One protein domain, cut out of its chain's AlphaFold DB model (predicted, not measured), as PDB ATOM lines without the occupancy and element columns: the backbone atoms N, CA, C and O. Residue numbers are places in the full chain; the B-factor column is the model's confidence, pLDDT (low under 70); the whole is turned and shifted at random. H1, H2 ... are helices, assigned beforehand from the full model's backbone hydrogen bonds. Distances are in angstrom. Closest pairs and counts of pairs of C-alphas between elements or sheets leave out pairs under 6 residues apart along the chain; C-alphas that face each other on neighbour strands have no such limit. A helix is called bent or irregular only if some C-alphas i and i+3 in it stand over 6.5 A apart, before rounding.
ATOM      1  N   TYR A  27      -9.518   3.553  11.448       86.31
ATOM      2  CA  TYR A  27      -9.901   4.861  11.985       86.31
ATOM      3  C   TYR A  27     -11.206   4.801  12.794       86.31
ATOM      4  O   TYR A  27     -11.244   5.303  13.915       86.31
ATOM      5  N   ASP A  28     -12.234   4.112  12.286       88.50
ATOM      6  CA  ASP A  28     -13.525   3.959  12.976       88.50
ATOM      7  C   ASP A  28     -13.356   3.192  14.291       88.50
ATOM      8  O   ASP A  28     -13.894   3.583  15.331       88.50
ATOM      9  N   LEU A  29     -12.554   2.117  14.267       90.69
ATOM     10  CA  LEU A  29     -12.195   1.377  15.475       90.69
ATOM     11  C   LEU A  29     -11.470   2.281  16.479       90.69
ATOM     12  O   LEU A  29     -11.778   2.245  17.668       90.69
ATOM     13  N   ALA A  30     -10.519   3.097  16.020       92.62
ATOM     14  CA  ALA A  30      -9.765   3.989  16.891       92.62
ATOM     15  C   ALA A  30     -10.653   5.075  17.520       92.62
ATOM     16  O   ALA A  30     -10.519   5.361  18.709       92.62
ATOM     17  N   ALA A  31     -11.598   5.641  16.764       94.69
ATOM     18  CA  ALA A  31     -12.581   6.592  17.281       94.69
ATOM     19  C   ALA A  31     -13.532   5.947  18.303       94.69
ATOM     20  O   ALA A  31     -13.791   6.529  19.359       94.69
ATOM     21  N   TYR A  32     -13.989   4.719  18.039       95.19
ATOM     22  CA  TYR A  32     -14.761   3.929  19.000       95.19
ATOM     23  C   TYR A  32     -13.975   3.693  20.299       95.19
ATOM     24  O   TYR A  32     -14.471   3.979  21.390       95.19
ATOM     25  N   LEU A  33     -12.727   3.231  20.192       96.00
ATOM     26  CA  LEU A  33     -11.862   2.981  21.345       96.00
ATOM     27  C   LEU A  33     -11.556   4.262  22.118       96.00
ATOM     28  O   LEU A  33     -11.553   4.231  23.344       96.00
ATOM     29  N   MET A  34     -11.373   5.394  21.438       97.25
ATOM     30  CA  MET A  34     -11.204   6.694  22.086       97.25
ATOM     31  C   MET A  34     -12.384   7.011  23.016       97.25
ATOM     32  O   MET A  34     -12.159   7.349  24.182       97.25
ATOM     33  N   MET A  35     -13.633   6.831  22.568       97.56
ATOM     34  CA  MET A  35     -14.812   7.042  23.423       97.56
ATOM     35  C   MET A  35     -14.837   6.080  24.614       97.56
ATOM     36  O   MET A  35     -15.043   6.505  25.754       97.56
ATOM     37  N   VAL A  36     -14.595   4.790  24.358       97.00
ATOM     38  CA  VAL A  36     -14.562   3.744  25.389       97.00
ATOM     39  C   VAL A  36     -13.506   4.080  26.442       97.00
ATOM     40  O   VAL A  36     -13.808   4.122  27.631       97.00
ATOM     41  N   LEU A  37     -12.283   4.407  26.040       98.38
ATOM     42  CA  LEU A  37     -11.198   4.726  26.967       98.38
ATOM     43  C   LEU A  37     -11.468   6.003  27.766       98.38
ATOM     44  O   LEU A  37     -11.202   6.033  28.968       98.38
ATOM     45  N   THR A  38     -12.074   7.014  27.138       98.38
ATOM     46  CA  THR A  38     -12.490   8.254  27.815       98.38
ATOM     47  C   THR A  38     -13.512   7.988  28.927       98.38
ATOM     48  O   THR A  38     -13.546   8.704  29.931       98.38
ATOM     49  N   LEU A  39     -14.324   6.936  28.792       98.38
ATOM     50  CA  LEU A  39     -15.274   6.501  29.813       98.38
ATOM     51  C   LEU A  39     -14.638   5.588  30.868       98.38
ATOM     52  O   LEU A  39     -14.742   5.848  32.066       98.38
ATOM     53  N   PHE A  40     -13.974   4.514  30.448       98.38
ATOM     54  CA  PHE A  40     -13.557   3.447  31.358       98.38
ATOM     55  C   PHE A  40     -12.305   3.786  32.179       98.38
ATOM     56  O   PHE A  40     -12.239   3.385  33.348       98.38
ATOM     57  N   ILE A  41     -11.357   4.575  31.648       98.44
ATOM     58  CA  ILE A  41     -10.149   4.958  32.400       98.44
ATOM     59  C   ILE A  41     -10.525   5.769  33.652       98.44
ATOM     60  O   ILE A  41     -10.170   5.334  34.752       98.44
ATOM     61  N   PRO A  42     -11.283   6.882  33.569       98.12
ATOM     62  CA  PRO A  42     -11.675   7.632  34.762       98.12
ATOM     63  C   PRO A  42     -12.537   6.812  35.732       98.12
ATOM     64  O   PRO A  42     -12.338   6.884  36.948       98.12
ATOM     65  N   LEU A  43     -13.452   5.980  35.218       97.94
ATOM     66  CA  LEU A  43     -14.307   5.131  36.053       97.94
ATOM     67  C   LEU A  43     -13.507   4.127  36.888       97.94
ATOM     68  O   LEU A  43     -13.806   3.948  38.075       97.94
ATOM     69  N   SER A  44     -12.460   3.523  36.316       97.44
ATOM     70  CA  SER A  44     -11.567   2.598  37.032       97.44
ATOM     71  C   SER A  44     -10.928   3.235  38.278       97.44
ATOM     72  O   SER A  44     -10.668   2.561  39.277       97.44
ATOM     73  N   MET A  45     -10.736   4.557  38.265       96.19
ATOM     74  CA  MET A  45     -10.069   5.312  39.329       96.19
ATOM     75  C   MET A  45     -11.017   5.820  40.419       96.19
ATOM     76  O   MET A  45     -10.565   6.204  41.502       96.19
ATOM     77  N   VAL A  46     -12.322   5.832  40.147       96.19
ATOM     78  CA  VAL A  46     -13.352   6.383  41.040       96.19
ATOM     79  C   VAL A  46     -14.168   5.289  41.726       96.19
ATOM     80  O   VAL A  46     -14.593   5.465  42.871       96.19
ATOM     81  N   VAL A  47     -14.361   4.145  41.069       96.06
ATOM     82  CA  VAL A  47     -15.131   3.029  41.621       96.06
ATOM     83  C   VAL A  47     -14.515   2.469  42.909       96.06
ATOM     84  O   VAL A  47     -13.311   2.219  43.003       96.06
ATOM     85  N   LYS A  48     -15.387   2.209  43.896       92.75
ATOM     86  CA  LYS A  48     -15.022   1.611  45.192       92.75
ATOM     87  C   LYS A  48     -14.988   0.078  45.161       92.75
ATOM     88  O   LYS A  48     -14.120  -0.523  45.783       92.75
ATOM     89  N   LYS A  49     -15.924  -0.565  44.448       96.25
ATOM     90  CA  LYS A  49     -16.038  -2.035  44.391       96.25
ATOM     91  C   LYS A  49     -14.892  -2.640  43.576       96.25
ATOM     92  O   LYS A  49     -14.766  -2.343  42.389       96.25
ATOM     93  N   ILE A  50     -14.114  -3.539  44.183       95.75
ATOM     94  CA  ILE A  50     -12.897  -4.098  43.570       95.75
ATOM     95  C   ILE A  50     -13.160  -4.802  42.232       95.75
ATOM     96  O   ILE A  50     -12.454  -4.536  41.269       95.75
ATOM     97  N   TRP A  51     -14.229  -5.595  42.125       96.38
ATOM     98  CA  TRP A  51     -14.585  -6.292  40.881       96.38
ATOM     99  C   TRP A  51     -14.902  -5.341  39.724       96.38
ATOM    100  O   TRP A  51     -14.481  -5.574  38.597       96.38
ATOM    101  N   HIS A  52     -15.586  -4.230  40.010       95.94
ATOM    102  CA  HIS A  52     -15.896  -3.217  38.998       95.94
ATOM    103  C   HIS A  52     -14.632  -2.454  38.590       95.94
ATOM    104  O   HIS A  52     -14.437  -2.163  37.414       95.94
ATOM    105  N   LYS A  53     -13.739  -2.177  39.549       97.00
ATOM    106  CA  LYS A  53     -12.433  -1.573  39.273       97.00
ATOM    107  C   LYS A  53     -11.592  -2.481  38.373       97.00
ATOM    108  O   LYS A  53     -11.082  -1.998  37.371       97.00
ATOM    109  N   ILE A  54     -11.494  -3.776  38.688       97.38
ATOM    110  CA  ILE A  54     -10.775  -4.760  37.862       97.38
ATOM    111  C   ILE A  54     -11.363  -4.793  36.451       97.38
ATOM    112  O   ILE A  54     -10.613  -4.663  35.489       97.38
ATOM    113  N   LEU A  55     -12.689  -4.890  36.322       97.12
ATOM    114  CA  LEU A  55     -13.362  -4.898  35.023       97.12
ATOM    115  C   LEU A  55     -13.017  -3.653  34.193       97.12
ATOM    116  O   LEU A  55     -12.573  -3.778  33.056       97.12
ATOM    117  N   PHE A  56     -13.175  -2.453  34.758       97.81
ATOM    118  CA  PHE A  56     -12.902  -1.206  34.041       97.81
ATOM    119  C   PHE A  56     -11.425  -1.044  33.677       97.81
ATOM    120  O   PHE A  56     -11.119  -0.563  32.585       97.81
ATOM    121  N   THR A  57     -10.511  -1.487  34.542       97.56
ATOM    122  CA  THR A  57      -9.077  -1.505  34.237       97.56
ATOM    123  C   THR A  57      -8.764  -2.474  33.101       97.56
ATOM    124  O   THR A  57      -8.069  -2.088  32.168       97.56
ATOM    125  N   LEU A  58      -9.296  -3.701  33.120       97.69
ATOM    126  CA  LEU A  58      -9.057  -4.686  32.059       97.69
ATOM    127  C   LEU A  58      -9.599  -4.214  30.708       97.69
ATOM    128  O   LEU A  58      -8.890  -4.300  29.709       97.69
ATOM    129  N   VAL A  59     -10.810  -3.646  30.683       97.50
ATOM    130  CA  VAL A  59     -11.388  -3.039  29.473       97.50
ATOM    131  C   VAL A  59     -10.516  -1.885  28.974       97.50
ATOM    132  O   VAL A  59     -10.272  -1.781  27.776       97.50
ATOM    133  N   SER A  60      -9.995  -1.053  29.879       97.88
ATOM    134  CA  SER A  60      -9.112   0.059  29.512       97.88
ATOM    135  C   SER A  60      -7.775  -0.420  28.947       97.88
ATOM    136  O   SER A  60      -7.318   0.109  27.943       97.88
ATOM    137  N   LEU A  61      -7.156  -1.441  29.547       96.75
ATOM    138  CA  LEU A  61      -5.887  -1.998  29.069       96.75
ATOM    139  C   LEU A  61      -6.050  -2.672  27.703       96.75
ATOM    140  O   LEU A  61      -5.281  -2.390  26.789       96.75
ATOM    141  N   ALA A  62      -7.080  -3.508  27.544       95.94
ATOM    142  CA  ALA A  62      -7.379  -4.159  26.271       95.94
ATOM    143  C   ALA A  62      -7.744  -3.136  25.184       95.94
ATOM    144  O   ALA A  62      -7.250  -3.216  24.061       95.94
ATOM    145  N   GLY A  63      -8.565  -2.137  25.523       95.19
ATOM    146  CA  GLY A  63      -8.949  -1.071  24.602       95.19
ATOM    147  C   GLY A  63      -7.770  -0.191  24.192       95.19
ATOM    148  O   GLY A  63      -7.639   0.145  23.020       95.19
ATOM    149  N   PHE A  64      -6.876   0.138  25.128       95.38
ATOM    150  CA  PHE A  64      -5.684   0.933  24.842       95.38
ATOM    151  C   PHE A  64      -4.707   0.156  23.961       95.38
ATOM    152  O   PHE A  64      -4.204   0.704  22.984       95.38
ATOM    153  N   TRP A  65      -4.511  -1.136  24.238       92.00
ATOM    154  CA  TRP A  65      -3.714  -2.014  23.383       92.00
ATOM    155  C   TRP A  65      -4.242  -2.036  21.945       92.00
ATOM    156  O   TRP A  65      -3.491  -1.791  21.004       92.00
ATOM    157  N   LEU A  66      -5.552  -2.239  21.770       90.94
ATOM    158  CA  LEU A  66      -6.177  -2.192  20.448       90.94
ATOM    159  C   LEU A  66      -6.028  -0.818  19.786       90.94
ATOM    160  O   LEU A  66      -5.802  -0.759  18.580       90.94
ATOM    161  N   MET A  67      -6.108   0.276  20.550       91.06
ATOM    162  CA  MET A  67      -5.950   1.630  20.017       91.06
ATOM    163  C   MET A  67      -4.544   1.840  19.447       91.06
ATOM    164  O   MET A  67      -4.422   2.382  18.349       91.06
ATOM    165  N   ILE A  68      -3.498   1.358  20.125       88.00
ATOM    166  CA  ILE A  68      -2.121   1.397  19.608       88.00
ATOM    167  C   ILE A  68      -2.003   0.601  18.301       88.00
ATOM    168  O   ILE A  68      -1.448   1.105  17.326       88.00
ATOM    169  N   LEU A  69      -2.612  -0.588  18.225       84.38
ATOM    170  CA  LEU A  69      -2.602  -1.414  17.010       84.38
ATOM    171  C   LEU A  69      -3.339  -0.784  15.815       84.38
ATOM    172  O   LEU A  69      -3.116  -1.199  14.680       84.38
ATOM    173  N   THR A  70      -4.201   0.218  16.028       82.94
ATOM    174  CA  THR A  70      -4.852   0.932  14.913       82.94
ATOM    175  C   THR A  70      -3.913   1.869  14.155       82.94
ATOM    176  O   THR A  70      -4.215   2.240  13.019       82.94
ATOM    177  N   VAL A  71      -2.806   2.293  14.782       79.12
ATOM    178  CA  VAL A  71      -1.843   3.265  14.225       79.12
ATOM    179  C   VAL A  71      -2.521   4.600  13.820       79.12
ATOM    180  O   VAL A  71      -2.029   5.363  12.986       79.12
ATOM    181  N   SER A  72      -3.682   4.922  14.412       83.94
ATOM    182  CA  SER A  72      -4.450   6.138  14.109       83.94
ATOM    183  C   SER A  72      -3.968   7.339  14.930       83.94
ATOM    184  O   SER A  72      -4.339   7.513  16.092       83.94
ATOM    185  N   ARG A  73      -3.171   8.220  14.307       83.12
ATOM    186  CA  ARG A  73      -2.680   9.462  14.940       83.12
ATOM    187  C   ARG A  73      -3.804  10.391  15.392       83.12
ATOM    188  O   ARG A  73      -3.771  10.894  16.510       83.12
ATOM    189  N   THR A  74      -4.775  10.640  14.517       85.81
ATOM    190  CA  THR A  74      -5.865  11.598  14.758       85.81
ATOM    191  C   THR A  74      -6.698  11.171  15.957       85.81
ATOM    192  O   THR A  74      -6.921  11.963  16.870       85.81
ATOM    193  N   SER A  75      -7.045   9.886  16.024       92.12
ATOM    194  CA  SER A  75      -7.806   9.333  17.143       92.12
ATOM    195  C   SER A  75      -6.998   9.256  18.435       92.12
ATOM    196  O   SER A  75      -7.570   9.432  19.508       92.12
ATOM    197  N   PHE A  76      -5.678   9.065  18.358       93.31
ATOM    198  CA  PHE A  76      -4.811   9.143  19.534       93.31
ATOM    199  C   PHE A  76      -4.718  10.573  20.094       93.31
ATOM    200  O   PHE A  76      -4.797  10.768  21.307       93.31
ATOM    201  N   ILE A  77      -4.630  11.591  19.228       92.94
ATOM    202  CA  ILE A  77      -4.692  13.009  19.630       92.94
ATOM    203  C   ILE A  77      -6.055  13.323  20.253       92.94
ATOM    204  O   ILE A  77      -6.115  13.916  21.330       92.94
ATOM    205  N   ALA A  78      -7.144  12.880  19.616       96.38
ATOM    206  CA  ALA A  78      -8.497  13.017  20.147       96.38
ATOM    207  C   ALA A  78      -8.640  12.365  21.532       96.38
ATOM    208  O   ALA A  78      -9.258  12.953  22.415       96.38
ATOM    209  N   TYR A  79      -8.018  11.201  21.742       97.81
ATOM    210  CA  TYR A  79      -7.954  10.514  23.032       97.81
ATOM    211  C   TYR A  79      -7.178  11.302  24.094       97.81
ATOM    212  O   TYR A  79      -7.659  11.460  25.214       97.81
ATOM    213  N   ILE A  80      -5.996  11.839  23.771       97.50
ATOM    214  CA  ILE A  80      -5.245  12.688  24.713       97.50
ATOM    215  C   ILE A  80      -6.087  13.904  25.109       97.50
ATOM    216  O   ILE A  80      -6.158  14.259  26.291       97.50
ATOM    217  N   PHE A  81      -6.739  14.530  24.131       98.19
ATOM    218  CA  PHE A  81      -7.589  15.689  24.357       98.19
ATOM    219  C   PHE A  81      -8.803  15.347  25.231       98.19
ATOM    220  O   PHE A  81      -9.051  16.034  26.221       98.19
ATOM    221  N   SER A  82      -9.514  14.256  24.938       98.25
ATOM    222  CA  SER A  82     -10.689  13.829  25.703       98.25
ATOM    223  C   SER A  82     -10.331  13.397  27.131       98.25
ATOM    224  O   SER A  82     -11.010  13.779  28.083       98.25
ATOM    225  N   ILE A  83      -9.216  12.687  27.332       98.50
ATOM    226  CA  ILE A  83      -8.706  12.358  28.671       98.50
ATOM    227  C   ILE A  83      -8.320  13.626  29.438       98.50
ATOM    228  O   ILE A  83      -8.602  13.758  30.630       98.50
ATOM    229  N   THR A  84      -7.711  14.600  28.770       98.50
ATOM    230  CA  THR A  84      -7.388  15.881  29.407       98.50
ATOM    231  C   THR A  84      -8.658  16.629  29.813       98.50
ATOM    232  O   THR A  84      -8.764  17.076  30.955       98.50
ATOM    233  N   ALA A  85      -9.661  16.682  28.936       98.31
ATOM    234  CA  ALA A  85     -10.942  17.321  29.215       98.31
ATOM    235  C   ALA A  85     -11.692  16.652  30.381       98.31
ATOM    236  O   ALA A  85     -12.182  17.351  31.269       98.31
ATOM    237  N   VAL A  86     -11.747  15.312  30.446       98.25
ATOM    238  CA  VAL A  86     -12.458  14.632  31.542       98.25
ATOM    239  C   VAL A  86     -11.788  14.876  32.891       98.25
ATOM    240  O   VAL A  86     -12.475  15.177  33.868       98.25
ATOM    241  N   PHE A  87     -10.454  14.816  32.969       98.25
ATOM    242  CA  PHE A  87      -9.751  15.099  34.220       98.25
ATOM    243  C   PHE A  87      -9.826  16.580  34.602       98.25
ATOM    244  O   PHE A  87      -9.944  16.872  35.791       98.25
ATOM    245  N   ALA A  88      -9.854  17.502  33.634       97.50
ATOM    246  CA  ALA A  88     -10.110  18.914  33.901       97.50
ATOM    247  C   ALA A  88     -11.495  19.122  34.542       97.50
ATOM    248  O   ALA A  88     -11.599  19.789  35.568       97.50
ATOM    249  N   ILE A  89     -12.547  18.478  34.020       96.31
ATOM    250  CA  ILE A  89     -13.891  18.532  34.620       96.31
ATOM    251  C   ILE A  89     -13.890  17.900  36.025       96.31
ATOM    252  O   ILE A  89     -14.446  18.462  36.970       96.31
ATOM    253  N   LEU A  90     -13.233  16.748  36.201       96.38
ATOM    254  CA  LEU A  90     -13.157  16.054  37.493       96.38
ATOM    255  C   LEU A  90     -12.341  16.807  38.550       96.38
ATOM    256  O   LEU A  90     -12.595  16.631  39.748       96.38
ATOM    257  N   ALA A  91     -11.404  17.664  38.142       96.12
ATOM    258  CA  ALA A  91     -10.651  18.519  39.051       96.12
ATOM    259  C   ALA A  91     -11.578  19.431  39.868       96.12
ATOM    260  O   ALA A  91     -11.378  19.572  41.075       96.12
ATOM    261  N   PHE A  92     -12.644  19.947  39.244       92.56
ATOM    262  CA  PHE A  92     -13.672  20.755  39.909       92.56
ATOM    263  C   PHE A  92     -14.601  19.942  40.823       92.56
ATOM    264  O   PHE A  92     -15.259  20.511  41.690       92.56
ATOM    265  N   LYS A  93     -14.686  18.615  40.644       91.00
ATOM    266  CA  LYS A  93     -15.581  17.744  41.430       91.00
ATOM    267  C   LYS A  93     -14.928  17.107  42.646       91.00
ATOM    268  O   LYS A  93     -15.631  16.828  43.610       91.00
ATOM    269  N   LYS A  94     -13.626  16.828  42.593       87.62
ATOM    270  CA  LYS A  94     -12.922  16.110  43.661       87.62
ATOM    271  C   LYS A  94     -11.834  16.958  44.301       87.62
ATOM    272  O   LYS A  94     -11.991  17.398  45.431       87.62
ATOM    273  N   ASN A  95     -10.720  17.126  43.599       92.25
ATOM    274  CA  ASN A  95      -9.605  17.989  43.971       92.25
ATOM    275  C   ASN A  95      -8.669  18.083  42.759       92.25
ATOM    276  O   ASN A  95      -8.414  17.064  42.108       92.25
ATOM    277  N   TRP A  96      -8.106  19.266  42.510       94.62
ATOM    278  CA  TRP A  96      -7.115  19.501  41.464       94.62
ATOM    279  C   TRP A  96      -5.930  18.533  41.549       94.62
ATOM    280  O   TRP A  96      -5.599  17.887  40.560       94.62
ATOM    281  N   LEU A  97      -5.350  18.332  42.738       95.69
ATOM    282  CA  LEU A  97      -4.202  17.426  42.916       95.69
ATOM    283  C   LEU A  97      -4.545  15.965  42.602       95.69
ATOM    284  O   LEU A  97      -3.728  15.218  42.050       95.69
ATOM    285  N   TRP A  98      -5.769  15.542  42.933       96.25
ATOM    286  CA  TRP A  98      -6.229  14.198  42.601       96.25
ATOM    287  C   TRP A  98      -6.359  14.045  41.086       96.25
ATOM    288  O   TRP A  98      -5.804  13.104  40.531       96.25
ATOM    289  N   ALA A  99      -7.030  14.977  40.411       96.94
ATOM    290  CA  ALA A  99      -7.205  14.911  38.965       96.94
ATOM    291  C   ALA A  99      -5.863  14.991  38.222       96.94
ATOM    292  O   ALA A  99      -5.575  14.122  37.404       96.94
ATOM    293  N   PHE A 100      -5.013  15.959  38.576       97.12
ATOM    294  CA  PHE A 100      -3.710  16.178  37.951       97.12
ATOM    295  C   PHE A 100      -2.790  14.961  38.080       97.12
ATOM    296  O   PHE A 100      -2.238  14.512  37.084       97.12
ATOM    297  N   SER A 101      -2.662  14.373  39.275       97.06
ATOM    298  CA  SER A 101      -1.779  13.210  39.470       97.06
ATOM    299  C   SER A 101      -2.194  11.997  38.631       97.06
ATOM    300  O   SER A 101      -1.334  11.294  38.106       97.06
ATOM    301  N   ARG A 102      -3.499  11.742  38.471       96.44
ATOM    302  CA  ARG A 102      -3.996  10.618  37.660       96.44
ATOM    303  C   ARG A 102      -3.899  10.909  36.170       96.44
ATOM    304  O   ARG A 102      -3.439  10.052  35.424       96.44
ATOM    305  N   TRP A 103      -4.282  12.116  35.765       97.88
ATOM    306  CA  TRP A 103      -4.111  12.596  34.400       97.88
ATOM    307  C   TRP A 103      -2.651  12.481  33.957       97.88
ATOM    308  O   TRP A 103      -2.376  11.873  32.927       97.88
ATOM    309  N   PHE A 104      -1.717  12.969  34.776       97.81
ATOM    310  CA  PHE A 104      -0.290  12.948  34.472       97.81
ATOM    311  C   PHE A 104       0.217  11.520  34.252       97.81
ATOM    312  O   PHE A 104       0.916  11.265  33.275       97.81
ATOM    313  N   VAL A 105      -0.186  10.572  35.105       97.31
ATOM    314  CA  VAL A 105       0.162   9.151  34.943       97.31
ATOM    315  C   VAL A 105      -0.413   8.582  33.646       97.31
ATOM    316  O   VAL A 105       0.324   7.964  32.883       97.31
ATOM    317  N   VAL A 106      -1.701   8.809  33.362       97.31
ATOM    318  CA  VAL A 106      -2.353   8.283  32.148       97.31
ATOM    319  C   VAL A 106      -1.697   8.840  30.890       97.31
ATOM    320  O   VAL A 106      -1.369   8.067  29.994       97.31
ATOM    321  N   ILE A 107      -1.472  10.153  30.821       96.75
ATOM    322  CA  ILE A 107      -0.855  10.800  29.660       96.75
ATOM    323  C   ILE A 107       0.596  10.357  29.494       96.75
ATOM    324  O   ILE A 107       0.979   9.976  28.393       96.75
ATOM    325  N   THR A 108       1.381  10.325  30.574       95.00
ATOM    326  CA  THR A 108       2.790   9.909  30.514       95.00
ATOM    327  C   THR A 108       2.916   8.466  30.039       95.00
ATOM    328  O   THR A 108       3.682   8.200  29.121       95.00
ATOM    329  N   ILE A 109       2.126   7.542  30.597       94.44
ATOM    330  CA  ILE A 109       2.113   6.141  30.154       94.44
ATOM    331  C   ILE A 109       1.642   6.042  28.702       94.44
ATOM    332  O   ILE A 109       2.250   5.322  27.916       94.44
ATOM    333  N   SER A 110       0.588   6.776  28.329       93.81
ATOM    334  CA  SER A 110       0.051   6.731  26.967       93.81
ATOM    335  C   SER A 110       1.089   7.193  25.944       93.81
ATOM    336  O   SER A 110       1.303   6.511  24.946       93.81
ATOM    337  N   ILE A 111       1.762   8.317  26.211       90.44
ATOM    338  CA  ILE A 111       2.819   8.864  25.353       90.44
ATOM    339  C   ILE A 111       4.034   7.934  25.341       90.44
ATOM    340  O   ILE A 111       4.546   7.636  24.270       90.44
ATOM    341  N   PHE A 112       4.475   7.436  26.499       89.25
ATOM    342  CA  PHE A 112       5.612   6.519  26.585       89.25
ATOM    343  C   PHE A 112       5.381   5.248  25.764       89.25
ATOM    344  O   PHE A 112       6.240   4.863  24.972       89.25
ATOM    345  N   ILE A 113       4.207   4.624  25.909       87.62
ATOM    346  CA  ILE A 113       3.845   3.448  25.119       87.62
ATOM    347  C   ILE A 113       3.803   3.830  23.642       87.62
ATOM    348  O   ILE A 113       4.480   3.193  22.852       87.62
ATOM    349  N   MET A 114       3.102   4.900  23.264       83.06
ATOM    350  CA  MET A 114       3.045   5.339  21.866       83.06
ATOM    351  C   MET A 114       4.441   5.519  21.245       83.06
ATOM    352  O   MET A 114       4.663   5.064  20.128       83.06
ATOM    353  N   LEU A 115       5.379   6.140  21.966       80.06
ATOM    354  CA  LEU A 115       6.754   6.351  21.504       80.06
ATOM    355  C   LEU A 115       7.588   5.063  21.469       80.06
ATOM    356  O   LEU A 115       8.554   4.984  20.721       80.06
ATOM    357  N   SER A 116       7.218   4.051  22.254       79.31
ATOM    358  CA  SER A 116       7.894   2.747  22.268       79.31
ATOM    359  C   SER A 116       7.488   1.851  21.091       79.31
ATOM    360  O   SER A 116       8.163   0.858  20.820       79.31
ATOM    361  N   PHE A 117       6.394   2.170  20.390       73.00
ATOM    362  CA  PHE A 117       5.918   1.425  19.223       73.00
ATOM    363  C   PHE A 117       6.274   2.173  17.925       73.00
ATOM    364  O   PHE A 117       5.632   3.159  17.564       73.00
ATOM    365  N   GLY A 118       7.285   1.650  17.216       57.88
ATOM    366  CA  GLY A 118       7.975   2.293  16.083       57.88
ATOM    367  C   GLY A 118       7.078   2.916  15.003       57.88
ATOM    368  O   GLY A 118       7.302   4.041  14.574       57.88
ATOM    369  N   GLU A 119       6.000   2.244  14.593       60.06
ATOM    370  CA  GLU A 119       5.144   2.768  13.514       60.06
ATOM    371  C   GLU A 119       4.356   4.032  13.901       60.06
ATOM    372  O   GLU A 119       3.986   4.820  13.028       60.06
ATOM    373  N   LEU A 120       4.073   4.233  15.194       57.22
ATOM    374  CA  LEU A 120       3.406   5.429  15.717       57.22
ATOM    375  C   LEU A 120       4.419   6.536  16.020       57.22
ATOM    376  O   LEU A 120       4.151   7.691  15.683       57.22
ATOM    377  N   SER A 121       5.574   6.194  16.603       56.09
ATOM    378  CA  SER A 121       6.649   7.154  16.884       56.09
ATOM    379  C   SER A 121       7.152   7.821  15.608       56.09
ATOM    380  O   SER A 121       7.157   9.051  15.541       56.09
ATOM    381  N   ASP A 122       7.427   7.042  14.555       58.44
ATOM    382  CA  ASP A 122       7.918   7.553  13.268       58.44
ATOM    383  C   ASP A 122       6.959   8.602  12.683       58.44
ATOM    384  O   ASP A 122       7.360   9.647  12.167       58.44
ATOM    385  N   ARG A 123       5.650   8.368  12.834       57.75
ATOM    386  CA  ARG A 123       4.595   9.251  12.322       57.75
ATOM    387  C   ARG A 123       4.420  10.542  13.127       57.75
ATOM    388  O   ARG A 123       3.895  11.509  12.565       57.75
ATOM    389  N   PHE A 124       4.778  10.561  14.412       53.41
ATOM    390  CA  PHE A 124       4.683  11.737  15.291       53.41
ATOM    391  C   PHE A 124       5.972  12.560  15.315       53.41
ATOM    392  O   PHE A 124       5.903  13.789  15.378       53.41
ATOM    393  N   GLU A 125       7.137  11.926  15.179       54.88
ATOM    394  CA  GLU A 125       8.420  12.622  15.031       54.88
ATOM    395  C   GLU A 125       8.399  13.617  13.862       54.88
ATOM    396  O   GLU A 125       9.003  14.685  13.930       54.88
ATOM    397  N   HIS A 126       7.634  13.325  12.809       54.03
ATOM    398  CA  HIS A 126       7.471  14.221  11.662       54.03
ATOM    399  C   HIS A 126       6.679  15.495  11.973       54.03
ATOM    400  O   HIS A 126       6.940  16.532  11.367       54.03
ATOM    401  N   ILE A 127       5.739  15.434  12.922       49.72
ATOM    402  CA  ILE A 127       4.978  16.601  13.393       49.72
ATOM    403  C   ILE A 127       5.861  17.460  14.310       49.72
ATOM    404  O   ILE A 127       5.793  18.685  14.272       49.72
ATOM    405  N   ILE A 128       6.711  16.816  15.117       47.19
ATOM    406  CA  ILE A 128       7.574  17.473  16.111       47.19
ATOM    407  C   ILE A 128       8.825  18.099  15.476       47.19
ATOM    408  O   ILE A 128       9.400  19.014  16.067       47.19
ATOM    409  N   LYS A 129       9.237  17.687  14.266       48.97
ATOM    410  CA  LYS A 129      10.281  18.384  13.495       48.97
ATOM    411  C   LYS A 129       9.835  19.829  13.209       48.97
ATOM    412  O   LYS A 129       9.198  20.128  12.201       48.97
ATOM    413  N   LEU A 130      10.224  20.723  14.123       40.56
ATOM    414  CA  LEU A 130       9.848  22.138  14.252       40.56
ATOM    415  C   LEU A 130      10.025  22.972  12.968       40.56
ATOM    416  O   LEU A 130       9.431  24.042  12.845       40.56
ATOM    417  N   ASN A 131      10.813  22.486  12.006       43.88
ATOM    418  CA  ASN A 131      11.051  23.160  10.732       43.88
ATOM    419  C   ASN A 131       9.904  23.009   9.720       43.88
ATOM    420  O   ASN A 131       9.792  23.866   8.854       43.88
ATOM    421  N   ASN A 132       9.023  22.003   9.836       47.91
ATOM    422  CA  ASN A 132       7.960  21.748   8.846       47.91
ATOM    423  C   ASN A 132       6.631  22.465   9.139       47.91
ATOM    424  O   ASN A 132       5.852  22.716   8.221       47.91
ATOM    425  N   GLU A 261     -23.595  18.600   2.327       95.62
ATOM    426  CA  GLU A 261     -24.783  17.762   2.134       95.62
ATOM    427  C   GLU A 261     -26.060  18.398   2.686       95.62
ATOM    428  O   GLU A 261     -27.116  18.255   2.076       95.62
ATOM    429  N   THR A 262     -25.984  19.098   3.822       97.00
ATOM    430  CA  THR A 262     -27.178  19.574   4.553       97.00
ATOM    431  C   THR A 262     -27.230  21.086   4.761       97.00
ATOM    432  O   THR A 262     -28.198  21.608   5.326       97.00
ATOM    433  N   GLY A 263     -26.206  21.809   4.300       97.56
ATOM    434  CA  GLY A 263     -26.121  23.256   4.422       97.56
ATOM    435  C   GLY A 263     -25.987  23.728   5.866       97.56
ATOM    436  O   GLY A 263     -25.735  22.961   6.799       97.56
ATOM    437  N   LEU A 264     -26.174  25.031   6.062       98.12
ATOM    438  CA  LEU A 264     -26.078  25.656   7.376       98.12
ATOM    439  C   LEU A 264     -27.168  25.152   8.334       98.12
ATOM    440  O   LEU A 264     -26.909  25.027   9.528       98.12
ATOM    441  N   LEU A 265     -28.370  24.839   7.834       97.81
ATOM    442  CA  LEU A 265     -29.471  24.375   8.678       97.81
ATOM    443  C   LEU A 265     -29.152  23.018   9.317       97.81
ATOM    444  O   LEU A 265     -29.275  22.873  10.537       97.81
ATOM    445  N   GLY A 266     -28.729  22.036   8.518       97.44
ATOM    446  CA  GLY A 266     -28.367  20.719   9.038       97.44
ATOM    447  C   GLY A 266     -27.117  20.772   9.912       97.44
ATOM    448  O   GLY A 266     -27.128  20.223  11.016       97.44
ATOM    449  N   PHE A 267     -26.103  21.540   9.500       97.94
ATOM    450  CA  PHE A 267     -24.898  21.773  10.295       97.94
ATOM    451  C   PHE A 267     -25.221  22.333  11.688       97.94
ATOM    452  O   PHE A 267     -24.831  21.751  12.702       97.94
ATOM    453  N   LEU A 268     -25.969  23.439  11.764       98.25
ATOM    454  CA  LEU A 268     -26.320  24.065  13.042       98.25
ATOM    455  C   LEU A 268     -27.212  23.164  13.895       98.25
ATOM    456  O   LEU A 268     -27.060  23.146  15.113       98.25
ATOM    457  N   THR A 269     -28.108  22.393  13.281       98.00
ATOM    458  CA  THR A 269     -28.971  21.459  14.013       98.00
ATOM    459  C   THR A 269     -28.152  20.329  14.637       98.00
ATOM    460  O   THR A 269     -28.274  20.059  15.836       98.00
ATOM    461  N   PHE A 270     -27.279  19.693  13.855       97.62
ATOM    462  CA  PHE A 270     -26.467  18.573  14.319       97.62
ATOM    463  C   PHE A 270     -25.425  19.021  15.349       97.62
ATOM    464  O   PHE A 270     -25.454  18.576  16.499       97.62
ATOM    465  N   TYR A 271     -24.554  19.971  15.000       97.94
ATOM    466  CA  TYR A 271     -23.508  20.442  15.912       97.94
ATOM    467  C   TYR A 271     -24.064  21.265  17.076       97.94
ATOM    468  O   TYR A 271     -23.506  21.217  18.173       97.94
ATOM    469  N   GLY A 272     -25.197  21.949  16.894       98.38
ATOM    470  CA  GLY A 272     -25.939  22.574  17.987       98.38
ATOM    471  C   GLY A 272     -26.457  21.549  18.994       98.38
ATOM    472  O   GLY A 272     -26.381  21.793  20.196       98.38
ATOM    473  N   THR A 273     -26.886  20.367  18.540       98.31
ATOM    474  CA  THR A 273     -27.266  19.259  19.433       98.31
ATOM    475  C   THR A 273     -26.066  18.761  20.240       98.31
ATOM    476  O   THR A 273     -26.170  18.581  21.455       98.31
ATOM    477  N   LEU A 274     -24.899  18.606  19.608       98.31
ATOM    478  CA  LEU A 274     -23.667  18.212  20.304       98.31
ATOM    479  C   LEU A 274     -23.223  19.272  21.325       98.31
ATOM    480  O   LEU A 274     -22.901  18.944  22.470       98.31
ATOM    481  N   ALA A 275     -23.266  20.548  20.941       98.38
ATOM    482  CA  ALA A 275     -22.968  21.667  21.830       98.38
ATOM    483  C   ALA A 275     -23.949  21.723  23.011       98.38
ATOM    484  O   ALA A 275     -23.533  21.927  24.152       98.38
ATOM    485  N   PHE A 276     -25.236  21.473  22.765       98.38
ATOM    486  CA  PHE A 276     -26.255  21.410  23.805       98.38
ATOM    487  C   PHE A 276     -26.022  20.248  24.780       98.38
ATOM    488  O   PHE A 276     -26.157  20.441  25.987       98.38
ATOM    489  N   LEU A 277     -25.598  19.070  24.308       98.25
ATOM    490  CA  LEU A 277     -25.221  17.948  25.180       98.25
ATOM    491  C   LEU A 277     -24.045  18.304  26.103       98.25
ATOM    492  O   LEU A 277     -24.094  18.027  27.305       98.25
ATOM    493  N   ILE A 278     -23.011  18.959  25.567       98.31
ATOM    494  CA  ILE A 278     -21.863  19.435  26.356       98.31
ATOM    495  C   ILE A 278     -22.315  20.499  27.366       98.31
ATOM    496  O   ILE A 278     -21.952  20.432  28.542       98.31
ATOM    497  N   TYR A 279     -23.151  21.447  26.939       98.12
ATOM    498  CA  TYR A 279     -23.733  22.460  27.814       98.12
ATOM    499  C   TYR A 279     -24.534  21.829  28.958       98.12
ATOM    500  O   TYR A 279     -24.314  22.180  30.118       98.12
ATOM    501  N   LEU A 280     -25.409  20.860  28.667       97.50
ATOM    502  CA  LEU A 280     -26.190  20.146  29.679       97.50
ATOM    503  C   LEU A 280     -25.290  19.486  30.722       97.50
ATOM    504  O   LEU A 280     -25.575  19.589  31.919       97.50
ATOM    505  N   ALA A 281     -24.202  18.843  30.288       97.31
ATOM    506  CA  ALA A 281     -23.225  18.248  31.187       97.31
ATOM    507  C   ALA A 281     -22.588  19.299  32.103       97.31
ATOM    508  O   ALA A 281     -22.671  19.168  33.324       97.31
ATOM    509  N   ILE A 282     -22.011  20.364  31.540       96.00
ATOM    510  CA  ILE A 282     -21.311  21.410  32.305       96.00
ATOM    511  C   ILE A 282     -22.269  22.130  33.265       96.00
ATOM    512  O   ILE A 282     -21.943  22.325  34.435       96.00
ATOM    513  N   ALA A 283     -23.475  22.473  32.810       95.94
ATOM    514  CA  ALA A 283     -24.462  23.206  33.601       95.94
ATOM    515  C   ALA A 283     -25.013  22.402  34.793       95.94
ATOM    516  O   ALA A 283     -25.486  22.985  35.772       95.94
ATOM    517  N   ASN A 284     -24.970  21.066  34.733       95.94
ATOM    518  CA  ASN A 284     -25.530  20.203  35.775       95.94
ATOM    519  C   ASN A 284     -24.484  19.406  36.560       95.94
ATOM    520  O   ASN A 284     -24.821  18.856  37.607       95.94
ATOM    521  N   ILE A 285     -23.214  19.388  36.142       95.12
ATOM    522  CA  ILE A 285     -22.168  18.596  36.810       95.12
ATOM    523  C   ILE A 285     -22.014  18.957  38.293       95.12
ATOM    524  O   ILE A 285     -21.750  18.089  39.128       95.12
ATOM    525  N   SER A 286     -22.219  20.224  38.664       93.38
ATOM    526  CA  SER A 286     -22.135  20.693  40.053       93.38
ATOM    527  C   SER A 286     -23.233  20.106  40.948       93.38
ATOM    528  O   SER A 286     -22.977  19.879  42.130       93.38
ATOM    529  N   LYS A 287     -24.400  19.773  40.379       94.56
ATOM    530  CA  LYS A 287     -25.577  19.218  41.075       94.56
ATOM    531  C   LYS A 287     -25.475  17.711  41.335       94.56
ATOM    532  O   LYS A 287     -26.224  17.170  42.141       94.56
ATOM    533  N   ILE A 288     -24.549  17.027  40.665       95.31
ATOM    534  CA  ILE A 288     -24.352  15.579  40.796       95.31
ATOM    535  C   ILE A 288     -23.357  15.306  41.926       95.31
ATOM    536  O   ILE A 288     -22.160  15.545  41.774       95.31
ATOM    537  N   HIS A 289     -23.829  14.832  43.077       91.94
ATOM    538  CA  HIS A 289     -22.969  14.633  44.253       91.94
ATOM    539  C   HIS A 289     -22.166  13.330  44.217       91.94
ATOM    540  O   HIS A 289     -21.026  13.304  44.683       91.94
ATOM    541  N   ASP A 290     -22.724  12.261  43.647       94.25
ATOM    542  CA  ASP A 290     -21.993  11.006  43.498       94.25
ATOM    543  C   ASP A 290     -20.910  11.148  42.420       94.25
ATOM    544  O   ASP A 290     -21.184  11.420  41.247       94.25
ATOM    545  N   ILE A 291     -19.658  10.942  42.826       95.31
ATOM    546  CA  ILE A 291     -18.490  11.042  41.954       95.31
ATOM    547  C   ILE A 291     -18.512  10.014  40.816       95.31
ATOM    548  O   ILE A 291     -17.952  10.284  39.755       95.31
ATOM    549  N   PHE A 292     -19.169   8.865  40.991       96.56
ATOM    550  CA  PHE A 292     -19.334   7.874  39.932       96.56
ATOM    551  C   PHE A 292     -20.201   8.439  38.800       96.56
ATOM    552  O   PHE A 292     -19.764   8.472  37.651       96.56
ATOM    553  N   PHE A 293     -21.378   8.978  39.130       97.31
ATOM    554  CA  PHE A 293     -22.275   9.595  38.148       97.31
ATOM    555  C   PHE A 293     -21.683  10.871  37.541       97.31
ATOM    556  O   PHE A 293     -21.799  11.089  36.337       97.31
ATOM    557  N   ALA A 294     -20.977  11.681  38.339       97.31
ATOM    558  CA  ALA A 294     -20.260  12.843  37.821       97.31
ATOM    559  C   ALA A 294     -19.173  12.430  36.814       97.31
ATOM    560  O   ALA A 294     -19.025  13.072  35.778       97.31
ATOM    561  N   THR A 295     -18.455  11.331  37.074       98.12
ATOM    562  CA  THR A 295     -17.474  10.773  36.131       98.12
ATOM    563  C   THR A 295     -18.122  10.333  34.825       98.12
ATOM    564  O   THR A 295     -17.600  10.675  33.774       98.12
ATOM    565  N   ILE A 296     -19.276   9.656  34.861       98.31
ATOM    566  CA  ILE A 296     -20.003   9.262  33.639       98.31
ATOM    567  C   ILE A 296     -20.337  10.491  32.784       98.31
ATOM    568  O   ILE A 296     -20.011  10.526  31.598       98.31
ATOM    569  N   VAL A 297     -20.942  11.520  33.387       98.38
ATOM    570  CA  VAL A 297     -21.331  12.747  32.674       98.38
ATOM    571  C   VAL A 297     -20.107  13.481  32.120       98.38
ATOM    572  O   VAL A 297     -20.106  13.867  30.951       98.38
ATOM    573  N   ALA A 298     -19.049  13.626  32.923       98.38
ATOM    574  CA  ALA A 298     -17.802  14.257  32.497       98.38
ATOM    575  C   ALA A 298     -17.139  13.494  31.340       98.38
ATOM    576  O   ALA A 298     -16.719  14.109  30.362       98.38
ATOM    577  N   SER A 299     -17.069  12.164  31.431       98.56
ATOM    578  CA  SER A 299     -16.472  11.301  30.410       98.56
ATOM    579  C   SER A 299     -17.211  11.383  29.084       98.56
ATOM    580  O   SER A 299     -16.570  11.463  28.045       98.56
ATOM    581  N   ILE A 300     -18.544  11.383  29.092       98.62
ATOM    582  CA  ILE A 300     -19.330  11.431  27.851       98.62
ATOM    583  C   ILE A 300     -19.227  12.818  27.196       98.62
ATOM    584  O   ILE A 300     -19.042  12.910  25.981       98.62
ATOM    585  N   ALA A 301     -19.254  13.899  27.983       98.50
ATOM    586  CA  ALA A 301     -19.016  15.249  27.466       98.50
ATOM    587  C   ALA A 301     -17.607  15.379  26.855       98.50
ATOM    588  O   ALA A 301     -17.445  15.893  25.749       98.50
ATOM    589  N   ALA A 302     -16.592  14.842  27.534       98.62
ATOM    590  CA  ALA A 302     -15.220  14.830  27.044       98.62
ATOM    591  C   ALA A 302     -15.020  13.924  25.814       98.62
ATOM    592  O   ALA A 302     -14.261  14.274  24.914       98.62
ATOM    593  N   ALA A 303     -15.717  12.789  25.732       98.44
ATOM    594  CA  ALA A 303     -15.702  11.918  24.556       98.44
ATOM    595  C   ALA A 303     -16.334  12.616  23.343       98.44
ATOM    596  O   ALA A 303     -15.809  12.508  22.240       98.44
ATOM    597  N   THR A 304     -17.401  13.396  23.558       98.50
ATOM    598  CA  THR A 304     -18.019  14.237  22.516       98.50
ATOM    599  C   THR A 304     -17.008  15.248  21.970       98.50
ATOM    600  O   THR A 304     -16.841  15.364  20.761       98.50
ATOM    601  N   LEU A 305     -16.264  15.919  22.856       98.25
ATOM    602  CA  LEU A 305     -15.167  16.812  22.473       98.25
ATOM    603  C   LEU A 305     -14.062  16.084  21.688       98.25
ATOM    604  O   LEU A 305     -13.575  16.610  20.692       98.25
ATOM    605  N   GLY A 306     -13.695  14.862  22.088       97.81
ATOM    606  CA  GLY A 306     -12.753  14.024  21.341       97.81
ATOM    607  C   GLY A 306     -13.255  13.661  19.938       97.81
ATOM    608  O   GLY A 306     -12.496  13.727  18.974       97.81
ATOM    609  N   LEU A 307     -14.540  13.326  19.784       97.50
ATOM    610  CA  LEU A 307     -15.124  13.043  18.470       97.50
ATOM    611  C   LEU A 307     -15.087  14.268  17.552       97.50
ATOM    612  O   LEU A 307     -14.775  14.117  16.378       97.50
ATOM    613  N   LEU A 308     -15.308  15.473  18.085       97.69
ATOM    614  CA  LEU A 308     -15.181  16.712  17.310       97.69
ATOM    615  C   LEU A 308     -13.751  16.943  16.790       97.69
ATOM    616  O   LEU A 308     -13.584  17.518  15.721       97.69
ATOM    617  N   ILE A 309     -12.718  16.465  17.498       95.88
ATOM    618  CA  ILE A 309     -11.335  16.482  16.989       95.88
ATOM    619  C   ILE A 309     -11.153  15.465  15.856       95.88
ATOM    620  O   ILE A 309     -10.528  15.775  14.843       95.88
ATOM    621  N   ASN A 310     -11.716  14.261  15.995       94.44
ATOM    622  CA  ASN A 310     -11.696  13.254  14.929       94.44
ATOM    623  C   ASN A 310     -12.415  13.742  13.659       94.44
ATOM    624  O   ASN A 310     -11.883  13.569  12.564       94.44
ATOM    625  N   ALA A 311     -13.556  14.415  13.817       95.44
ATOM    626  CA  ALA A 311     -14.392  14.962  12.747       95.44
ATOM    627  C   ALA A 311     -13.658  15.928  11.790       95.44
ATOM    628  O   ALA A 311     -14.145  16.209  10.700       95.44
ATOM    629  N   ILE A 312     -12.471  16.428  12.158       92.00
ATOM    630  CA  ILE A 312     -11.625  17.259  11.282       92.00
ATOM    631  C   ILE A 312     -11.028  16.440  10.121       92.00
ATOM    632  O   ILE A 312     -10.764  16.991   9.054       92.00
ATOM    633  N   TYR A 313     -10.781  15.143  10.329       84.69
ATOM    634  CA  TYR A 313      -9.981  14.312   9.418       84.69
ATOM    635  C   TYR A 313     -10.632  12.995   8.997       84.69
ATOM    636  O   TYR A 313     -10.054  12.286   8.166       84.69
ATOM    637  N   ILE A 314     -11.750  12.620   9.617       87.62
ATOM    638  CA  ILE A 314     -12.485  11.391   9.323       87.62
ATOM    639  C   ILE A 314     -13.983  11.642   9.432       87.62
ATOM    640  O   ILE A 314     -14.397  12.525  10.188       87.62
ATOM    641  N   ASP A 315     -14.759  10.825   8.717       90.81
ATOM    642  CA  ASP A 315     -16.217  10.900   8.753       90.81
ATOM    643  C   ASP A 315     -16.789  10.089   9.938       90.81
ATOM    644  O   ASP A 315     -17.272   8.960   9.792       90.81
ATOM    645  N   VAL A 316     -16.581  10.586  11.159       92.50
ATOM    646  CA  VAL A 316     -16.731   9.807  12.396       92.50
ATOM    647  C   VAL A 316     -18.185   9.629  12.825       92.50
ATOM    648  O   VAL A 316     -18.510   8.615  13.451       92.50
ATOM    649  N   PHE A 317     -19.062  10.583  12.517       93.25
ATOM    650  CA  PHE A 317     -20.476  10.518  12.900       93.25
ATOM    651  C   PHE A 317     -21.330   9.683  11.928       93.25
ATOM    652  O   PHE A 317     -22.428   9.247  12.277       93.25
ATOM    653  N   GLU A 318     -20.787   9.379  10.756       90.00
ATOM    654  CA  GLU A 318     -21.367   8.611   9.657       90.00
ATOM    655  C   GLU A 318     -20.997   7.131   9.807       90.00
ATOM    656  O   GLU A 318     -21.721   6.233   9.362       90.00
ATOM    657  N   ALA A 319     -19.887   6.854  10.499       87.94
ATOM    658  CA  ALA A 319     -19.504   5.515  10.901       87.94
ATOM    659  C   ALA A 319     -20.541   4.949  11.885       87.94
ATOM    660  O   ALA A 319     -20.492   5.189  13.091       87.94
ATOM    661  N   SER A 320     -21.467   4.133  11.374       86.75
ATOM    662  CA  SER A 320     -22.608   3.587  12.131       86.75
ATOM    663  C   SER A 320     -22.241   3.006  13.502       86.75
ATOM    664  O   SER A 320     -22.936   3.235  14.488       86.75
ATOM    665  N   LYS A 321     -21.112   2.301  13.604       87.12
ATOM    666  CA  LYS A 321     -20.652   1.691  14.861       87.12
ATOM    667  C   LYS A 321     -20.175   2.707  15.897       87.12
ATOM    668  O   LYS A 321     -20.281   2.444  17.092       87.12
ATOM    669  N   VAL A 322     -19.664   3.852  15.453       92.75
ATOM    670  CA  VAL A 322     -19.340   4.986  16.322       92.75
ATOM    671  C   VAL A 322     -20.627   5.729  16.677       92.75
ATOM    672  O   VAL A 322     -20.899   5.935  17.858       92.75
ATOM    673  N   ALA A 323     -21.465   6.023  15.681       92.50
ATOM    674  CA  ALA A 323     -22.713   6.763  15.838       92.50
ATOM    675  C   ALA A 323     -23.691   6.107  16.828       92.50
ATOM    676  O   ALA A 323     -24.173   6.769  17.747       92.50
ATOM    677  N   TYR A 324     -23.959   4.801  16.701       92.06
ATOM    678  CA  TYR A 324     -24.885   4.102  17.602       92.06
ATOM    679  C   TYR A 324     -24.426   4.165  19.059       92.06
ATOM    680  O   TYR A 324     -25.217   4.443  19.959       92.06
ATOM    681  N   VAL A 325     -23.134   3.942  19.292       94.44
ATOM    682  CA  VAL A 325     -22.548   3.955  20.637       94.44
ATOM    683  C   VAL A 325     -22.563   5.370  21.204       94.44
ATOM    684  O   VAL A 325     -22.947   5.560  22.357       94.44
ATOM    685  N   PHE A 326     -22.222   6.363  20.382       97.38
ATOM    686  CA  PHE A 326     -22.278   7.768  20.756       97.38
ATOM    687  C   PHE A 326     -23.685   8.184  21.210       97.38
ATOM    688  O   PHE A 326     -23.836   8.752  22.291       97.38
ATOM    689  N   TRP A 327     -24.730   7.847  20.450       97.56
ATOM    690  CA  TRP A 327     -26.103   8.210  20.814       97.56
ATOM    691  C   TRP A 327     -26.611   7.475  22.062       97.56
ATOM    692  O   TRP A 327     -27.315   8.073  22.878       97.56
ATOM    693  N   ILE A 328     -26.193   6.223  22.283       97.69
ATOM    694  CA  ILE A 328     -26.448   5.513  23.548       97.69
ATOM    695  C   ILE A 328     -25.762   6.239  24.714       97.69
ATOM    696  O   ILE A 328     -26.380   6.456  25.758       97.69
ATOM    697  N   MET A 329     -24.506   6.664  24.547       97.94
ATOM    698  CA  MET A 329     -23.794   7.452  25.556       97.94
ATOM    699  C   MET A 329     -24.490   8.796  25.812       97.94
ATOM    700  O   MET A 329     -24.675   9.167  26.969       97.94
ATOM    701  N   ALA A 330     -24.955   9.498  24.779       98.25
ATOM    702  CA  ALA A 330     -25.724  10.732  24.936       98.25
ATOM    703  C   ALA A 330     -27.005  10.510  25.764       98.25
ATOM    704  O   ALA A 330     -27.290  11.279  26.687       98.25
ATOM    705  N   ALA A 331     -27.735   9.417  25.515       98.31
ATOM    706  CA  ALA A 331     -28.900   9.044  26.315       98.31
ATOM    707  C   ALA A 331     -28.529   8.751  27.783       98.31
ATOM    708  O   ALA A 331     -29.208   9.227  28.696       98.31
ATOM    709  N   ILE A 332     -27.425   8.032  28.025       98.38
ATOM    710  CA  ILE A 332     -26.901   7.769  29.377       98.38
ATOM    711  C   ILE A 332     -26.543   9.077  30.089       98.38
ATOM    712  O   ILE A 332     -26.865   9.226  31.268       98.38
ATOM    713  N   LEU A 333     -25.916  10.038  29.405       98.31
ATOM    714  CA  LEU A 333     -25.585  11.352  29.963       98.31
ATOM    715  C   LEU A 333     -26.850  12.077  30.431       98.31
ATOM    716  O   LEU A 333     -26.921  12.494  31.588       98.31
ATOM    717  N   VAL A 334     -27.866  12.177  29.569       98.12
ATOM    718  CA  VAL A 334     -29.126  12.866  29.894       98.12
ATOM    719  C   VAL A 334     -29.858  12.162  31.039       98.12
ATOM    720  O   VAL A 334     -30.294  12.815  31.992       98.12
ATOM    721  N   ALA A 335     -29.944  10.829  31.001       97.88
ATOM    722  CA  ALA A 335     -30.558  10.036  32.064       97.88
ATOM    723  C   ALA A 335     -29.813  10.190  33.399       97.88
ATOM    724  O   ALA A 335     -30.442  10.377  34.439       97.88
ATOM    725  N   THR A 336     -28.479  10.182  33.376       97.56
ATOM    726  CA  THR A 336     -27.649  10.352  34.576       97.56
ATOM    727  C   THR A 336     -27.857  11.731  35.191       97.56
ATOM    728  O   THR A 336     -28.058  11.831  36.397       97.56
ATOM    729  N   ILE A 337     -27.883  12.793  34.378       96.94
ATOM    730  CA  ILE A 337     -28.180  14.148  34.863       96.94
ATOM    731  C   ILE A 337     -29.560  14.186  35.523       96.94
ATOM    732  O   ILE A 337     -29.686  14.714  36.627       96.94
ATOM    733  N   LYS A 338     -30.580  13.601  34.886       95.56
ATOM    734  CA  LYS A 338     -31.952  13.586  35.409       95.56
ATOM    735  C   LYS A 338     -32.070  12.834  36.739       95.56
ATOM    736  O   LYS A 338     -32.787  13.289  37.621       95.56
ATOM    737  N   LEU A 339     -31.394  11.693  36.874       94.94
ATOM    738  CA  LEU A 339     -31.530  10.804  38.033       94.94
ATOM    739  C   LEU A 339     -30.595  11.166  39.195       94.94
ATOM    740  O   LEU A 339     -30.937  10.904  40.344       94.94
ATOM    741  N   ALA A 340     -29.424  11.746  38.915       93.62
ATOM    742  CA  ALA A 340     -28.389  12.005  39.919       93.62
ATOM    743  C   ALA A 340     -28.298  13.475  40.367       93.62
ATOM    744  O   ALA A 340     -27.519  13.789  41.272       93.62
ATOM    745  N   SER A 341     -29.063  14.382  39.751       87.50
ATOM    746  CA  SER A 341     -29.178  15.770  40.215       87.50
ATOM    747  C   SER A 341     -30.171  15.851  41.375       87.50
ATOM    748  O   SER A 341     -31.376  15.949  41.157       87.50
TER     749      SER A 341
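This is residues 27 to 132 and 261 to 341 of the 348 residues of an uncharacterized protein of Candidatus Curtissbacteria bacterium RIFCSPLOWO2_01_FULL_42_26 (UniProt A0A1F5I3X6). Seven long helices, mostly aligned, make a bundle in which H7 is the core: H1, H3, H6 and H8 stand round it, H2 packs on H1, and H4 packs on H3. H6 is the longest helix, and its residues 263 to 269 stick out past the body; the short H5 turns off at the end of H4, and residues 126 to 132 stick out there. The printed part has 187 residues with eight named helices, H1 to H8 in order along the chain, and no named strand; the class is all helix. The whole is compact, with a radius of gyration of the C-alphas of 16.6 A and spans of 48 by 47 by 30 A.

Find C-alpha 261 at (-24.783, 17.762, 2.134); from there H6, residues 261 to 285, runs 34.8 A, with a kink of 40 degrees near residue 268, and it is irregular, C-alphas 261 and 264 being 9.6 A apart. H7, residues 291 to 310, covers 28.0 A, and H8, residues 320 to 340, 29.6 A, ending at C-alpha 340 (-28.389, 12.005, 39.919). Go back to C-alpha 27 at (-9.901, 4.861, 11.985) for H1, residues 27 to 46, 29.3 A, with a kink of 26 degrees near residue 36. H2 is residues 50 to 69, 28.6 A; H3 residues 73 to 93, 30.6 A; H4 residues 96 to 116, 29.6 A; H5 residues 118 to 128, 15.2 A.

Start at the bundle of H1, H3, H6, H7 and H8, helices side by side. H6, with residues 274 to 285 alone, touches H7 at C-alphas Ile 278 and Ala 301, the closest, 5.2 A; this hairpin has a shallow tilt of 25 degrees, opposite ways. H7 touches H3, closest C-alphas Ala 78 and Gly 306, 4.5 A, and H1, closest C-alphas Leu 39 and Ser 299, 5.0 A. H7 and H8 form a hairpin, closest C-alphas Val 297 and Leu 333, 5.2 A. H2 touches H1, the closest C-alphas being those of Ser 44 and Lys 53, 4.8 A apart, and the two form a hairpin; H4 touches H3, the closest C-alphas being those of Ala 91 and Ala 99, 5.0 A apart, and these two form a hairpin as well. H4 and H5 touch only at the corner, and only just, with 3 pairs of C-alphas within 8 A. H2 and H7 are apart. Every O i to N i+4 pair is within hydrogen-bond range in H2, H4 and H7; the counts are 14 of 16 in H1, 15 of 17 in H3, 4 of 7 in H5, 20 of 21 in H6 and 16 of 17 in H8.

Look for the farthest C-alphas at Asn 131 and Leu 339, 52.1 A apart. Residues 133 to 260 are not printed, and C-alphas 132 and 261 are 33.7 A apart across the cut. Of the links that are printed whole, H7 to H8 is short and the others are tight. The model's mean pLDDT over the printed part is 91.4; residues 118 to 132 are under 70.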